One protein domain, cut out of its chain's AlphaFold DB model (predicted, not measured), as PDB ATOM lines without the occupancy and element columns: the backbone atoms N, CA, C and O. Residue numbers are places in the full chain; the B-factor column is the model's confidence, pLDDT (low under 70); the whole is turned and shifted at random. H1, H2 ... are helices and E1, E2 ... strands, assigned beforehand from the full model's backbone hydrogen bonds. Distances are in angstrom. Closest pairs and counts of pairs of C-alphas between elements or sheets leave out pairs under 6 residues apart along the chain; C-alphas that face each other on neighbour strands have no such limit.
ATOM      1  N   ALA A  64      85.653  59.133 -11.872       89.69
ATOM      2  CA  ALA A  64      85.818  57.996 -10.970       89.69
ATOM      3  C   ALA A  64      87.220  57.963 -10.341       89.69
ATOM      4  O   ALA A  64      87.342  57.815  -9.124       89.69
ATOM      5  N   TYR A  65      88.264  58.164 -11.152       90.88
ATOM      6  CA  TYR A  65      89.641  58.255 -10.666       90.88
ATOM      7  C   TYR A  65      89.826  59.451  -9.722       90.88
ATOM      8  O   TYR A  65      90.404  59.311  -8.643       90.88
ATOM      9  N   LEU A  66      89.272  60.613 -10.076       89.31
ATOM     10  CA  LEU A  66      89.312  61.802  -9.227       89.31
ATOM     11  C   LEU A  66      88.612  61.556  -7.882       89.31
ATOM     12  O   LEU A  66      89.174  61.855  -6.830       89.31
ATOM     13  N   ASN A  67      87.424  60.946  -7.897       91.00
ATOM     14  CA  ASN A  67      86.688  60.584  -6.684       91.00
ATOM     15  C   ASN A  67      87.459  59.586  -5.812       91.00
ATOM     16  O   ASN A  67      87.449  59.708  -4.586       91.00
ATOM     17  N   GLN A  68      88.159  58.628  -6.425       93.81
ATOM     18  CA  GLN A  68      89.029  57.708  -5.700       93.81
ATOM     19  C   GLN A  68      90.168  58.461  -5.000       93.81
ATOM     20  O   GLN A  68      90.381  58.262  -3.804       93.81
ATOM     21  N   LYS A  69      90.845  59.379  -5.698       92.44
ATOM     22  CA  LYS A  69      91.917  60.196  -5.107       92.44
ATOM     23  C   LYS A  69      91.424  61.131  -4.008       92.44
ATOM     24  O   LYS A  69      92.096  61.276  -2.990       92.44
ATOM     25  N   LEU A  70      90.225  61.692  -4.150       92.44
ATOM     26  CA  LEU A  70      89.587  62.448  -3.071       92.44
ATOM     27  C   LEU A  70      89.307  61.561  -1.850       92.44
ATOM     28  O   LEU A  70      89.579  61.976  -0.726       92.44
ATOM     29  N   LYS A  71      88.814  60.332  -2.053       93.06
ATOM     30  CA  LYS A  71      88.578  59.373  -0.964       93.06
ATOM     31  C   LYS A  71      89.875  58.983  -0.251       93.06
ATOM     32  O   LYS A  71      89.874  58.891   0.972       93.06
ATOM     33  N   GLU A  72      90.965  58.770  -0.985       93.31
ATOM     34  CA  GLU A  72      92.291  58.511  -0.403       93.31
ATOM     35  C   GLU A  72      92.744  59.695   0.470       93.31
ATOM     36  O   GLU A  72      93.088  59.505   1.634       93.31
ATOM     37  N   GLY A  73      92.642  60.926  -0.040       92.50
ATOM     38  CA  GLY A  73      93.027  62.129   0.707       92.50
ATOM     39  C   GLY A  73      92.161  62.414   1.942       92.50
ATOM     40  O   GLY A  73      92.672  62.882   2.957       92.50
ATOM     41  N   LEU A  74      90.869  62.074   1.903       92.75
ATOM     42  CA  LEU A  74      89.970  62.164   3.063       92.75
ATOM     43  C   LEU A  74      90.294  61.146   4.166       92.75
ATOM     44  O   LEU A  74      89.892  61.354   5.306       92.75
ATOM     45  N   ASN A  75      91.032  60.082   3.846       94.00
ATOM     46  CA  ASN A  75      91.483  59.076   4.806       94.00
ATOM     47  C   ASN A  75      92.977  59.208   5.143       94.00
ATOM     48  O   ASN A  75      93.527  58.319   5.787       94.00
ATOM     49  N   ALA A  76      93.633  60.307   4.752       95.38
ATOM     50  CA  ALA A  76      95.065  60.501   4.964       95.38
ATOM     51  C   ALA A  76      95.463  60.336   6.443       95.38
ATOM     52  O   ALA A  76      94.797  60.863   7.343       95.38
ATOM     53  N   THR A  77      96.551  59.611   6.681       95.31
ATOM     54  CA  THR A  77      97.185  59.421   7.988       95.31
ATOM     55  C   THR A  77      98.604  59.980   7.960       95.31
ATOM     56  O   THR A  77      99.219  60.120   6.902       95.31
ATOM     57  N   LYS A  78      99.116  60.326   9.136       93.31
ATOM     58  CA  LYS A  78     100.498  60.722   9.379       93.31
ATOM     59  C   LYS A  78     101.069  59.856  10.492       93.31
ATOM     60  O   LYS A  78     100.379  59.544  11.461       93.31
ATOM     61  N   VAL A  79     102.346  59.531  10.363       91.56
ATOM     62  CA  VAL A  79     103.077  58.778  11.378       91.56
ATOM     63  C   VAL A  79     103.485  59.733  12.500       91.56
ATOM     64  O   VAL A  79     104.090  60.775  12.238       91.56
ATOM     65  N   ILE A  80     103.158  59.391  13.745       87.06
ATOM     66  CA  ILE A  80     103.600  60.117  14.941       87.06
ATOM     67  C   ILE A  80     104.440  59.173  15.802       87.06
ATOM     68  O   ILE A  80     104.044  58.031  16.034       87.06
ATOM     69  N   SER A  81     105.586  59.656  16.283       85.19
ATOM     70  CA  SER A  81     106.375  58.967  17.301       85.19
ATOM     71  C   SER A  81     105.791  59.226  18.689       85.19
ATOM     72  O   SER A  81     105.642  60.373  19.117       85.19
ATOM     73  N   VAL A  82     105.470  58.156  19.409       76.62
ATOM     74  CA  VAL A  82     105.053  58.223  20.810       76.62
ATOM     75  C   VAL A  82     106.259  57.902  21.678       76.62
ATOM     76  O   VAL A  82     106.851  56.831  21.577       76.62
ATOM     77  N   ILE A  83     106.629  58.856  22.530       74.88
ATOM     78  CA  ILE A  83     107.672  58.674  23.537       74.88
ATOM     79  C   ILE A  83     106.965  58.483  24.883       74.88
ATOM     80  O   ILE A  83     106.267  59.407  25.316       74.88
ATOM     81  N   PRO A  84     107.109  57.330  25.557       67.50
ATOM     82  CA  PRO A  84     106.556  57.152  26.891       67.50
ATOM     83  C   PRO A  84     107.246  58.119  27.867       67.50
ATOM     84  O   PRO A  84     108.457  58.052  28.076       67.50
ATOM     85  N   ILE A  85     106.477  59.046  28.446       67.06
ATOM     86  CA  ILE A  85     106.963  59.985  29.465       67.06
ATOM     87  C   ILE A  85     106.692  59.360  30.840       67.06
ATOM     88  O   ILE A  85     105.529  59.085  31.145       67.06
ATOM     89  N   PRO A  86     107.714  59.140  31.686       65.69
ATOM     90  CA  PRO A  86     107.481  58.657  33.039       65.69
ATOM     91  C   PRO A  86     106.709  59.698  33.873       65.69
ATOM     92  O   PRO A  86     106.902  60.905  33.690       65.69
ATOM     93  N   PRO A  87     105.828  59.265  34.796       71.19
ATOM     94  CA  PRO A  87     105.113  60.175  35.686       71.19
ATOM     95  C   PRO A  87     106.097  60.974  36.554       71.19
ATOM     96  O   PRO A  87     107.165  60.480  36.909       71.19
ATOM     97  N   LYS A  88     105.732  62.214  36.915       66.06
ATOM     98  CA  LYS A  88     106.606  63.157  37.651       66.06
ATOM     99  C   LYS A  88     107.126  62.619  38.991       66.06
ATOM    100  O   LYS A  88     108.170  63.072  39.448       66.06
ATOM    101  N   ASP A  89     106.425  61.654  39.578       67.69
ATOM    102  CA  ASP A  89     106.760  61.051  40.870       67.69
ATOM    103  C   ASP A  89     107.694  59.829  40.748       67.69
ATOM    104  O   ASP A  89     108.081  59.232  41.757       67.69
ATOM    105  N   ALA A  90     108.075  59.439  39.525       62.34
ATOM    106  CA  ALA A  90     109.001  58.336  39.292       62.34
ATOM    107  C   ALA A  90     110.422  58.727  39.734       62.34
ATOM    108  O   ALA A  90     111.023  59.674  39.223       62.34
ATOM    109  N   LYS A  91     110.987  57.978  40.687       61.66
ATOM    110  CA  LYS A  91     112.358  58.204  41.162       61.66
ATOM    111  C   LYS A  91     113.355  57.827  40.054       61.66
ATOM    112  O   LYS A  91     113.300  56.693  39.566       61.66
ATOM    113  N   PRO A  92     114.300  58.707  39.673       59.09
ATOM    114  CA  PRO A  92     115.306  58.370  38.670       59.09
ATOM    115  C   PRO A  92     116.104  57.133  39.114       59.09
ATOM    116  O   PRO A  92     116.624  57.092  40.226       59.09
ATOM    117  N   GLY A  93     116.163  56.110  38.254       59.53
ATOM    118  CA  GLY A  93     116.909  54.870  38.511       59.53
ATOM    119  C   GLY A  93     116.131  53.721  39.168       59.53
ATOM    120  O   GLY A  93     116.742  52.701  39.462       59.53
ATOM    121  N   THR A  94     114.810  53.837  39.373       58.44
ATOM    122  CA  THR A  94     113.988  52.739  39.944       58.44
ATOM    123  C   THR A  94     113.556  51.663  38.942       58.44
ATOM    124  O   THR A  94     113.066  50.622  39.355       58.44
ATOM    125  N   GLY A  95     113.819  51.844  37.643       56.12
ATOM    126  CA  GLY A  95     113.631  50.790  36.637       56.12
ATOM    127  C   GLY A  95     112.197  50.589  36.138       56.12
ATOM    128  O   GLY A  95     111.996  49.756  35.261       56.12
ATOM    129  N   ASP A  96     111.222  51.366  36.619       57.69
ATOM    130  CA  ASP A  96     109.809  51.138  36.281       57.69
ATOM    131  C   ASP A  96     109.425  51.558  34.849       57.69
ATOM    132  O   ASP A  96     108.458  51.036  34.299       57.69
ATOM    133  N   LEU A  97     110.192  52.445  34.195       58.25
ATOM    134  CA  LEU A  97     110.040  52.771  32.771       58.25
ATOM    135  C   LEU A  97     111.415  53.027  32.124       58.25
ATOM    136  O   LEU A  97     112.237  53.748  32.699       58.25
ATOM    137  N   PRO A  98     111.699  52.456  30.940       60.09
ATOM    138  CA  PRO A  98     112.990  52.626  30.287       60.09
ATOM    139  C   PRO A  98     113.156  54.054  29.740       60.09
ATOM    140  O   PRO A  98     112.214  54.653  29.225       60.09
ATOM    141  N   LEU A  99     114.379  54.592  29.819       60.94
ATOM    142  CA  LEU A  99     114.751  55.850  29.158       60.94
ATOM    143  C   LEU A  99     114.433  55.771  27.655       60.94
ATOM    144  O   LEU A  99     114.679  54.740  27.021       60.94
ATOM    145  N   ALA A 100     113.903  56.861  27.093       59.06
ATOM    146  CA  ALA A 100     113.594  56.958  25.671       59.06
ATOM    147  C   ALA A 100     114.861  56.700  24.838       59.06
ATOM    148  O   ALA A 100     115.812  57.479  24.865       59.06
ATOM    149  N   ASN A 101     114.875  55.583  24.119       63.34
ATOM    150  CA  ASN A 101     115.927  55.177  23.195       63.34
ATOM    151  C   ASN A 101     115.275  54.794  21.855       63.34
ATOM    152  O   ASN A 101     114.063  54.593  21.800       63.34
ATOM    153  N   GLU A 102     116.053  54.664  20.777       62.41
ATOM    154  CA  GLU A 102     115.528  54.309  19.440       62.41
ATOM    155  C   GLU A 102     114.732  52.989  19.413       62.41
ATOM    156  O   GLU A 102     113.946  52.768  18.499       62.41
ATOM    157  N   LYS A 103     114.901  52.120  20.420       61.84
ATOM    158  CA  LYS A 103     114.182  50.844  20.546       61.84
ATOM    159  C   LYS A 103     112.799  50.969  21.199       61.84
ATOM    160  O   LYS A 103     112.014  50.041  21.067       61.84
ATOM    161  N   ASN A 104     112.511  52.082  21.878       61.28
ATOM    162  CA  ASN A 104     111.278  52.314  22.643       61.28
ATOM    163  C   ASN A 104     110.384  53.407  22.025       61.28
ATOM    164  O   ASN A 104     109.490  53.921  22.697       61.28
ATOM    165  N   VAL A 105     110.665  53.826  20.787       66.00
ATOM    166  CA  VAL A 105     109.822  54.777  20.054       66.00
ATOM    167  C   VAL A 105     108.809  53.986  19.238       66.00
ATOM    168  O   VAL A 105     109.167  53.377  18.231       66.00
ATOM    169  N   ASP A 106     107.546  54.020  19.659       77.94
ATOM    170  CA  ASP A 106     106.450  53.443  18.884       77.94
ATOM    171  C   ASP A 106     105.965  54.449  17.838       77.94
ATOM    172  O   ASP A 106     105.768  55.635  18.123       77.94
ATOM    173  N   PHE A 107     105.755  53.972  16.613       83.94
ATOM    174  CA  PHE A 107     105.200  54.762  15.519       83.94
ATOM    175  C   PHE A 107     103.740  54.376  15.314       83.94
ATOM    176  O   PHE A 107     103.434  53.223  15.015       83.94
ATOM    177  N   ILE A 108     102.841  55.345  15.476       87.44
ATOM    178  CA  ILE A 108     101.401  55.140  15.303       87.44
ATOM    179  C   ILE A 108     100.921  55.984  14.126       87.44
ATOM    180  O   ILE A 108     101.254  57.168  14.018       87.44
ATOM    181  N   ASP A 109     100.108  55.378  13.265       90.56
ATOM    182  CA  ASP A 109      99.380  56.093  12.224       90.56
ATOM    183  C   ASP A 109      98.182  56.816  12.833       90.56
ATOM    184  O   ASP A 109      97.232  56.207  13.325       90.56
ATOM    185  N   VAL A 110      98.225  58.144  12.786       92.31
ATOM    186  CA  VAL A 110      97.157  59.015  13.277       92.31
ATOM    187  C   VAL A 110      96.567  59.781  12.108       92.31
ATOM    188  O   VAL A 110      97.244  60.091  11.133       92.31
ATOM    189  N   GLU A 111      95.287  60.109  12.184       93.69
ATOM    190  CA  GLU A 111      94.609  60.876  11.147       93.69
ATOM    191  C   GLU A 111      95.279  62.238  10.900       93.69
ATOM    192  O   GLU A 111      95.504  63.030  11.824       93.69
ATOM    193  N   ASP A 112      95.574  62.542   9.635       95.62
ATOM    194  CA  ASP A 112      96.108  63.846   9.252       95.62
ATOM    195  C   ASP A 112      94.969  64.816   8.923       95.62
ATOM    196  O   ASP A 112      94.605  65.037   7.765       95.62
ATOM    197  N   TYR A 113      94.401  65.425   9.962       94.50
ATOM    198  CA  TYR A 113      93.323  66.402   9.816       94.50
ATOM    199  C   TYR A 113      93.674  67.574   8.888       94.50
ATOM    200  O   TYR A 113      92.797  68.060   8.174       94.50
ATOM    201  N   ASN A 114      94.939  68.004   8.828       94.00
ATOM    202  CA  ASN A 114      95.340  69.128   7.977       94.00
ATOM    203  C   ASN A 114      95.215  68.777   6.492       94.00
ATOM    204  O   ASN A 114      94.742  69.588   5.692       94.00
ATOM    205  N   VAL A 115      95.630  67.567   6.117       93.75
ATOM    206  CA  VAL A 115      95.470  67.066   4.747       93.75
ATOM    207  C   VAL A 115      93.996  66.806   4.456       93.75
ATOM    208  O   VAL A 115      93.479  67.287   3.445       93.75
ATOM    209  N   ARG A 116      93.289  66.134   5.367       94.94
ATOM    210  CA  ARG A 116      91.869  65.796   5.196       94.94
ATOM    211  C   ARG A 116      90.992  67.031   4.983       94.94
ATOM    212  O   ARG A 116      90.155  67.014   4.085       94.94
ATOM    213  N   VAL A 117      91.219  68.123   5.721       94.75
ATOM    214  CA  VAL A 117      90.484  69.393   5.544       94.75
ATOM    215  C   VAL A 117      90.692  69.979   4.144       94.75
ATOM    216  O   VAL A 117      89.724  70.415   3.526       94.75
ATOM    217  N   LYS A 118      91.914  69.938   3.594       93.94
ATOM    218  CA  LYS A 118      92.182  70.416   2.222       93.94
ATOM    219  C   LYS A 118      91.434  69.589   1.178       93.94
ATOM    220  O   LYS A 118      90.853  70.144   0.248       93.94
ATOM    221  N   TYR A 119      91.426  68.268   1.329       93.25
ATOM    222  CA  TYR A 119      90.686  67.378   0.432       93.25
ATOM    223  C   TYR A 119      89.170  67.540   0.559       93.25
ATOM    224  O   TYR A 119      88.464  67.507  -0.450       93.25
ATOM    225  N   LEU A 120      88.671  67.782   1.772       92.25
ATOM    226  CA  LEU A 120      87.265  68.088   2.019       92.25
ATOM    227  C   LEU A 120      86.855  69.409   1.359       92.25
ATOM    228  O   LEU A 120      85.838  69.451   0.667       92.25
ATOM    229  N   ASP A 121      87.668  70.455   1.516       91.62
ATOM    230  CA  ASP A 121      87.463  71.755   0.873       91.62
ATOM    231  C   ASP A 121      87.385  71.616  -0.655       91.62
ATOM    232  O   ASP A 121      86.416  72.053  -1.281       91.62
ATOM    233  N   MET A 122      88.350  70.912  -1.255       90.00
ATOM    234  CA  MET A 122      88.355  70.629  -2.694       90.00
ATOM    235  C   MET A 122      87.100  69.867  -3.139       90.00
ATOM    236  O   MET A 122      86.460  70.250  -4.120       90.00
ATOM    237  N   ALA A 123      86.698  68.824  -2.409       89.00
ATOM    238  CA  ALA A 123      85.507  68.043  -2.740       89.00
ATOM    239  C   ALA A 123      84.214  68.877  -2.665       89.00
ATOM    240  O   ALA A 123      83.321  68.729  -3.502       89.00
ATOM    241  N   LEU A 124      84.102  69.769  -1.679       88.56
ATOM    242  CA  LEU A 124      82.953  70.662  -1.519       88.56
ATOM    243  C   LEU A 124      82.903  71.745  -2.606       88.56
ATOM    244  O   LEU A 124      81.813  72.047  -3.103       88.56
ATOM    245  N   LYS A 125      84.059  72.274  -3.029       88.50
ATOM    246  CA  LYS A 125      84.175  73.189  -4.179       88.50
ATOM    247  C   LYS A 125      83.723  72.520  -5.473       88.50
ATOM    248  O   LYS A 125      82.891  73.079  -6.181       88.50
ATOM    249  N   LEU A 126      84.179  71.293  -5.735       85.75
ATOM    250  CA  LEU A 126      83.762  70.515  -6.911       85.75
ATOM    251  C   LEU A 126      82.252  70.231  -6.928       85.75
ATOM    252  O   LEU A 126      81.640  70.197  -7.992       85.75
ATOM    253  N   LYS A 127      81.629  70.071  -5.754       85.31
ATOM    254  CA  LYS A 127      80.174  69.896  -5.614       85.31
ATOM    255  C   LYS A 127      79.378  71.207  -5.659       85.31
ATOM    256  O   LYS A 127      78.162  71.165  -5.467       85.31
ATOM    257  N   GLY A 128      80.037  72.354  -5.838       85.31
ATOM    258  CA  GLY A 128      79.386  73.667  -5.844       85.31
ATOM    259  C   GLY A 128      78.690  74.007  -4.523       85.31
ATOM    260  O   GLY A 128      77.671  74.687  -4.523       85.31
TER     261      GLY A 128
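AT A GLANCE: This is residues 64 to 128 of the 157 residues of an uncharacterized protein of marine sediment metagenome (UniProt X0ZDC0). The domain is a thin rod, with helices H1 and H2 side by side at one end, the hairpin of E1 and E2 next, and a long loop at the other end, where residues 88 to 95 stand free. The printed part has 65 residues, ordered H1, E1, E2, H2, in the mixed class; the strands are antiparallel. It is extended, with radius of gyration of the C-alphas 19.7 A and spans of 61 by 21 by 11 A.

IN THESE COORDINATES: H1, residues 64 to 74, 15.2 A, begins at C-alpha 64, (85.818, 57.996, -10.970). E1 is residues 77 to 82, 15.1 A; E2, residues 106 to 111, 16.0 A. H2, residues 113 to 126, 19.7 A, ends at C-alpha 126, (83.762, 70.515, -6.911).

HOW THE PARTS SIT: H1 and H2 touch, their closest C-alphas, Leu 74 and Arg 116, 4.6 A apart, at a shallow tilt of 33 degrees, only just short of steep, opposite ways. In hairpin E1 and E2, N 78 and O 110 are within hydrogen-bond range, 2.7 A. So is every O i to N i+4 pair in H1, and 9 of 10 in H2.

THE WHOLE: The printed part has no cut. The E1 to E2 link, 23 residues, is long. Residues 84 to 86 and 88 to 105 have pLDDT under 70.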